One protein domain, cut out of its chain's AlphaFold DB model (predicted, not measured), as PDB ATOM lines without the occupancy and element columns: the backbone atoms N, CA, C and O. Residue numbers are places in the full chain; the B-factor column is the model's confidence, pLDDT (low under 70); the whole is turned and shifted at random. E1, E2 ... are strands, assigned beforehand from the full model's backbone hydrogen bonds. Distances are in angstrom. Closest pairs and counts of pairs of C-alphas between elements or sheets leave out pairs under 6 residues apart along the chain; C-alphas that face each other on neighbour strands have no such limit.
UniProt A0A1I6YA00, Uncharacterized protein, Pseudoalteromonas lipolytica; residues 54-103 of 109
ATOM      1  N   ILE A  54      32.738 -23.608 -23.511       90.44
ATOM      2  CA  ILE A  54      32.915 -22.457 -22.629       90.44
ATOM      3  C   ILE A  54      31.654 -22.357 -21.779       90.44
ATOM      4  O   ILE A  54      30.556 -22.238 -22.316       90.44
ATOM      5  N   GLY A  55      31.802 -22.431 -20.459       91.44
ATOM      6  CA  GLY A  55      30.673 -22.355 -19.536       91.44
ATOM      7  C   GLY A  55      31.130 -22.309 -18.086       91.44
ATOM      8  O   GLY A  55      32.214 -22.794 -17.756       91.44
ATOM      9  N   ASP A  56      30.313 -21.706 -17.224       90.19
ATOM     10  CA  ASP A  56      30.557 -21.602 -15.777       90.19
ATOM     11  C   ASP A  56      31.882 -20.899 -15.406       90.19
ATOM     12  O   ASP A  56      32.455 -21.153 -14.351       90.19
ATOM     13  N   GLY A  57      32.427 -20.052 -16.288       92.69
ATOM     14  CA  GLY A  57      33.746 -19.425 -16.101       92.69
ATOM     15  C   GLY A  57      34.945 -20.340 -16.402       92.69
ATOM     16  O   GLY A  57      36.091 -19.956 -16.147       92.69
ATOM     17  N   TYR A  58      34.711 -21.524 -16.976       93.75
ATOM     18  CA  TYR A  58      35.741 -22.484 -17.371       93.75
ATOM     19  C   TYR A  58      35.761 -22.716 -18.883       93.75
ATOM     20  O   TYR A  58      34.726 -22.782 -19.547       93.75
ATOM     21  N   LEU A  59      36.966 -22.929 -19.407       92.38
ATOM     22  CA  LEU A  59      37.211 -23.483 -20.730       92.38
ATOM     23  C   LEU A  59      37.450 -24.989 -20.579       92.38
ATOM     24  O   LEU A  59      38.399 -25.418 -19.915       92.38
ATOM     25  N   LYS A  60      36.581 -25.802 -21.176       92.06
ATOM     26  CA  LYS A  60      36.645 -27.266 -21.147       92.06
ATOM     27  C   LYS A  60      37.058 -27.743 -22.537       92.06
ATOM     28  O   LYS A  60      36.312 -27.593 -23.495       92.06
ATOM     29  N   GLY A  61      38.229 -28.341 -22.664       90.38
ATOM     30  CA  GLY A  61      38.732 -28.839 -23.946       90.38
ATOM     31  C   GLY A  61      39.753 -29.939 -23.732       90.38
ATOM     32  O   GLY A  61      39.750 -30.562 -22.675       90.38
ATOM     33  N   ARG A  62      40.610 -30.221 -24.712       88.31
ATOM     34  CA  ARG A  62      41.620 -31.284 -24.595       88.31
ATOM     35  C   ARG A  62      43.004 -30.721 -24.323       88.31
ATOM     36  O   ARG A  62      43.302 -29.608 -24.742       88.31
ATOM     37  N   ASN A  63      43.861 -31.488 -23.661       88.75
ATOM     38  CA  ASN A  63      45.297 -31.214 -23.645       88.75
ATOM     39  C   ASN A  63      45.990 -31.816 -24.893       88.75
ATOM     40  O   ASN A  63      45.331 -32.399 -25.751       88.75
ATOM     41  N   TYR A  64      47.322 -31.711 -24.966       82.44
ATOM     42  CA  TYR A  64      48.137 -32.287 -26.050       82.44
ATOM     43  C   TYR A  64      47.918 -33.802 -26.229       82.44
ATOM     44  O   TYR A  64      47.950 -34.316 -27.337       82.44
ATOM     45  N   TRP A  65      47.618 -34.506 -25.135       83.44
ATOM     46  CA  TRP A  65      47.369 -35.949 -25.094       83.44
ATOM     47  C   TRP A  65      45.901 -36.327 -25.346       83.44
ATOM     48  O   TRP A  65      45.486 -37.433 -25.016       83.44
ATOM     49  N   PHE A  66      45.088 -35.410 -25.878       80.56
ATOM     50  CA  PHE A  66      43.653 -35.591 -26.132       80.56
ATOM     51  C   PHE A  66      42.768 -35.828 -24.888       80.56
ATOM     52  O   PHE A  66      41.571 -36.084 -25.021       80.56
ATOM     53  N   ILE A  67      43.300 -35.663 -23.675       85.12
ATOM     54  CA  ILE A  67      42.553 -35.836 -22.420       85.12
ATOM     55  C   ILE A  67      41.725 -34.577 -22.139       85.12
ATOM     56  O   ILE A  67      42.258 -33.462 -22.146       85.12
ATOM     57  N   LYS A  68      40.421 -34.741 -21.858       88.50
ATOM     58  CA  LYS A  68      39.530 -33.634 -21.468       88.50
ATOM     59  C   LYS A  68      40.034 -32.981 -20.175       88.50
ATOM     60  O   LYS A  68      40.166 -33.629 -19.140       88.50
ATOM     61  N   LYS A  69      40.265 -31.674 -20.229       89.94
ATOM     62  CA  LYS A  69      40.720 -30.824 -19.133       89.94
ATOM     63  C   LYS A  69      39.838 -29.583 -19.032       89.94
ATOM     64  O   LYS A  69      39.305 -29.098 -20.030       89.94
ATOM     65  N   ARG A  70      39.675 -29.078 -17.812       92.56
ATOM     66  CA  ARG A  70      38.965 -27.827 -17.529       92.56
ATOM     67  C   ARG A  70      39.962 -26.826 -16.968       92.56
ATOM     68  O   ARG A  70      40.647 -27.152 -16.001       92.56
ATOM     69  N   ILE A  71      40.046 -25.643 -17.567       93.56
ATOM     70  CA  ILE A  71      40.880 -24.544 -17.073       93.56
ATOM     71  C   ILE A  71      39.996 -23.328 -16.771       93.56
ATOM     72  O   ILE A  71      39.072 -23.060 -17.542       93.56
ATOM     73  N   PRO A  72      40.209 -22.601 -15.663       93.94
ATOM     74  CA  PRO A  72      39.410 -21.419 -15.364       93.94
ATOM     75  C   PRO A  72      39.838 -20.265 -16.276       93.94
ATOM     76  O   PRO A  72      41.028 -19.957 -16.375       93.94
ATOM     77  N   ILE A  73      38.872 -19.604 -16.917       92.50
ATOM     78  CA  ILE A  73      39.128 -18.579 -17.946       92.50
ATOM     79  C   ILE A  73      39.897 -17.390 -17.365       92.50
ATOM     80  O   ILE A  73      40.805 -16.871 -18.004       92.50
ATOM     81  N   LYS A  74      39.599 -17.024 -16.112       93.62
ATOM     82  CA  LYS A  74      40.256 -15.931 -15.377       93.62
ATOM     83  C   LYS A  74      41.782 -16.075 -15.293       93.62
ATOM     84  O   LYS A  74      42.472 -15.074 -15.148       93.62
ATOM     85  N   PHE A  75      42.302 -17.300 -15.359       92.75
ATOM     86  CA  PHE A  75      43.736 -17.568 -15.243       92.75
ATOM     87  C   PHE A  75      44.417 -17.822 -16.588       92.75
ATOM     88  O   PHE A  75      45.617 -18.094 -16.599       92.75
ATOM     89  N   ILE A  76      43.696 -17.736 -17.712       93.38
ATOM     90  CA  ILE A  76      44.305 -17.839 -19.041       93.38
ATOM     91  C   ILE A  76      45.196 -16.614 -19.245       93.38
ATOM     92  O   ILE A  76      44.722 -15.487 -19.346       93.38
ATOM     93  N   SER A  77      46.502 -16.857 -19.289       91.62
ATOM     94  CA  SER A  77      47.526 -15.815 -19.382       91.62
ATOM     95  C   SER A  77      47.978 -15.570 -20.817       91.62
ATOM     96  O   SER A  77      48.375 -14.460 -21.163       91.62
ATOM     97  N   LYS A  78      47.946 -16.615 -21.654       91.50
ATOM     98  CA  LYS A  78      48.446 -16.579 -23.028       91.50
ATOM     99  C   LYS A  78      47.558 -17.413 -23.942       91.50
ATOM    100  O   LYS A  78      47.131 -18.512 -23.585       91.50
ATOM    101  N   LEU A  79      47.345 -16.883 -25.141       92.06
ATOM    102  CA  LEU A  79      46.788 -17.589 -26.286       92.06
ATOM    103  C   LEU A  79      47.837 -17.551 -27.390       92.06
ATOM    104  O   LEU A  79      48.283 -16.470 -27.772       92.06
ATOM    105  N   TYR A  80      48.265 -18.712 -27.870       90.81
ATOM    106  CA  TYR A  80      49.273 -18.790 -28.925       90.81
ATOM    107  C   TYR A  80      48.958 -19.908 -29.910       90.81
ATOM    108  O   TYR A  80      48.322 -20.905 -29.564       90.81
ATOM    109  N   LEU A  81      49.400 -19.729 -31.152       89.31
ATOM    110  CA  LEU A  81      49.323 -20.768 -32.168       89.31
ATOM    111  C   LEU A  81      50.390 -21.822 -31.886       89.31
ATOM    112  O   LEU A  81      51.561 -21.504 -31.684       89.31
ATOM    113  N   PHE A  82      49.970 -23.075 -31.883       86.75
ATOM    114  CA  PHE A  82      50.831 -24.236 -31.776       86.75
ATOM    115  C   PHE A  82      50.710 -25.043 -33.061       86.75
ATOM    116  O   PHE A  82      49.600 -25.358 -33.496       86.75
ATOM    117  N   ARG A  83      51.856 -25.351 -33.670       85.31
ATOM    118  CA  ARG A  83      51.942 -26.161 -34.881       85.31
ATOM    119  C   ARG A  83      53.040 -27.199 -34.691       85.31
ATOM    120  O   ARG A  83      54.212 -26.840 -34.695       85.31
ATOM    121  N   ASP A  84      52.654 -28.449 -34.487       80.12
ATOM    122  CA  ASP A  84      53.589 -29.558 -34.276       80.12
ATOM    123  C   ASP A  84      52.963 -30.880 -34.727       80.12
ATOM    124  O   ASP A  84      51.763 -31.077 -34.550       80.12
ATOM    125  N   ASN A  85      53.756 -31.783 -35.311       75.62
ATOM    126  CA  ASN A  85      53.327 -33.128 -35.727       75.62
ATOM    127  C   ASN A  85      51.986 -33.177 -36.503       75.62
ATOM    128  O   ASN A  85      51.171 -34.076 -36.309       75.62
ATOM    129  N   GLY A  86      51.730 -32.189 -37.370       73.19
ATOM    130  CA  GLY A  86      50.484 -32.089 -38.150       73.19
ATOM    131  C   GLY A  86      49.270 -31.557 -37.374       73.19
ATOM    132  O   GLY A  86      48.195 -31.405 -37.951       73.19
ATOM    133  N   ILE A  87      49.433 -31.227 -36.094       74.12
ATOM    134  CA  ILE A  87      48.433 -30.554 -35.269       74.12
ATOM    135  C   ILE A  87      48.671 -29.052 -35.365       74.12
ATOM    136  O   ILE A  87      49.690 -28.542 -34.910       74.12
ATOM    137  N   GLU A  88      47.703 -28.335 -35.923       84.44
ATOM    138  CA  GLU A  88      47.599 -26.881 -35.820       84.44
ATOM    139  C   GLU A  88      46.484 -26.572 -34.825       84.44
ATOM    140  O   GLU A  88      45.391 -27.112 -34.962       84.44
ATOM    141  N   ALA A  89      46.752 -25.781 -33.788       86.69
ATOM    142  CA  ALA A  89      45.774 -25.449 -32.753       86.69
ATOM    143  C   ALA A  89      46.079 -24.095 -32.107       86.69
ATOM    144  O   ALA A  89      47.230 -23.669 -32.033       86.69
ATOM    145  N   VAL A  90      45.051 -23.441 -31.570       89.94
ATOM    146  CA  VAL A  90      45.218 -22.322 -30.637       89.94
ATOM    147  C   VAL A  90      45.282 -22.892 -29.223       89.94
ATOM    148  O   VAL A  90      44.370 -23.589 -28.787       89.94
ATOM    149  N   VAL A  91      46.353 -22.610 -28.489       91.50
ATOM    150  CA  VAL A  91      46.542 -23.098 -27.120       91.50
ATOM    151  C   VAL A  91      46.181 -22.005 -26.129       91.50
ATOM    152  O   VAL A  91      46.773 -20.929 -26.149       91.50
ATOM    153  N   ALA A  92      45.238 -22.308 -25.241       93.25
ATOM    154  CA  ALA A  92      44.930 -21.511 -24.065       93.25
ATOM    155  C   ALA A  92      45.767 -22.005 -22.881       93.25
ATOM    156  O   ALA A  92      45.568 -23.127 -22.404       93.25
ATOM    157  N   ASP A  93      46.704 -21.177 -22.419       93.44
ATOM    158  CA  ASP A  93      47.612 -21.492 -21.316       93.44
ATOM    159  C   ASP A  93      47.200 -20.760 -20.034       93.44
ATOM    160  O   ASP A  93      47.311 -19.533 -19.924       93.44
ATOM    161  N   ALA A  94      46.728 -21.533 -19.054       93.56
ATOM    162  CA  ALA A  94      46.347 -21.056 -17.730       93.56
ATOM    163  C   ALA A  94      47.417 -21.331 -16.653       93.56
ATOM    164  O   ALA A  94      47.097 -21.459 -15.466       93.56
ATOM    165  N   GLY A  95      48.689 -21.466 -17.050       89.94
ATOM    166  CA  GLY A  95      49.818 -21.636 -16.137       89.94
ATOM    167  C   GLY A  95      49.687 -22.912 -15.307       89.94
ATOM    168  O   GLY A  95      49.639 -24.013 -15.853       89.94
ATOM    169  N   GLN A  96      49.574 -22.771 -13.982       89.50
ATOM    170  CA  GLN A  96      49.420 -23.898 -13.050       89.50
ATOM    171  C   GLN A  96      48.174 -24.761 -13.319       89.50
ATOM    172  O   GLN A  96      48.176 -25.961 -13.053       89.50
ATOM    173  N   TYR A  97      47.118 -24.185 -13.906       90.44
ATOM    174  CA  TYR A  97      45.911 -24.935 -14.275       90.44
ATOM    175  C   TYR A  97      46.098 -25.726 -15.581       90.44
ATOM    176  O   TYR A  97      45.317 -26.626 -15.894       90.44
ATOM    177  N   GLY A  98      47.184 -25.471 -16.312       90.94
ATOM    178  CA  GLY A  98      47.589 -26.162 -17.526       90.94
ATOM    179  C   GLY A  98      46.969 -25.595 -18.798       90.94
ATOM    180  O   GLY A  98      46.550 -24.442 -18.849       90.94
ATOM    181  N   LYS A  99      46.957 -26.426 -19.844       92.19
ATOM    182  CA  LYS A  99      46.719 -25.987 -21.221       92.19
ATOM    183  C   LYS A  99      45.539 -26.703 -21.859       92.19
ATOM    184  O   LYS A  99      45.381 -27.914 -21.669       92.19
ATOM    185  N   VAL A 100      44.763 -25.963 -22.642       92.38
ATOM    186  CA  VAL A 100      43.707 -26.489 -23.513       92.38
ATOM    187  C   VAL A 100      44.044 -26.150 -24.961       92.38
ATOM    188  O   VAL A 100      44.360 -25.008 -25.275       92.38
ATOM    189  N   TYR A 101      43.975 -27.151 -25.830       89.88
ATOM    190  CA  TYR A 101      44.239 -27.062 -27.258       89.88
ATOM    191  C   TYR A 101      42.901 -26.938 -27.982       89.88
ATOM    192  O   TYR A 101      42.048 -27.828 -27.913       89.88
ATOM    193  N   ILE A 102      42.723 -25.811 -28.654       87.69
ATOM    194  CA  ILE A 102      41.563 -25.481 -29.469       87.69
ATOM    195  C   ILE A 102      41.971 -25.756 -30.912       87.69
ATOM    196  O   ILE A 102      42.645 -24.950 -31.552       87.69
ATOM    197  N   LEU A 103      41.619 -26.944 -31.398       76.12
ATOM    198  CA  LEU A 103      41.826 -27.313 -32.796       76.12
ATOM    199  C   LEU A 103      40.987 -26.370 -33.679       76.12
ATOM    200  O   LEU A 103      39.847 -26.065 -33.313       76.12
TER     201      LEU A 103
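This is residues 54 to 103 of the 109 residues of an uncharacterized protein of Pseudoalteromonas lipolytica (UniProt A0A1I6YA00). A strongly twisted three-stranded meander, E3-E4-E5, each strand the antiparallel neighbour of the one before, has a second small hairpin, E1-E2, packed on its edge strand E5. The printed part has 50 residues, no named helix and five strands, E1 to E5 in chain order: all strand. It is compact, radius of gyration of the C-alphas 10.2 A, but elongated, spanning 31 by 19 by 17 A.

E3 is residues 78 to 84, 17.9 A; E4 87 to 93, 16.7 A; E5 99 to 102, ending at C-alpha 102 (41.563, -25.481, -29.469). E1 is 58 to 62, from C-alpha 58 (35.741, -22.484, -17.371); E2 is 68 to 72.

Hairpin E3-E4 has N 82 and O 89 at 2.8 A; hairpin E4-E5 has N 92 and O 100 at 2.8 A. Antiparallel hairpin E1-E2 has N 69 and O 61 at 2.7 A. The closest C-alphas of E1 and E5, Arg 62 and Val 100, are 5.3 A apart. E2 and E3 are apart.

The farthest C-alphas, Asp 56 and Asn 85, are 32.4 A apart. The printed part has no cut; the four links are tight. No printed residue is under pLDDT 70.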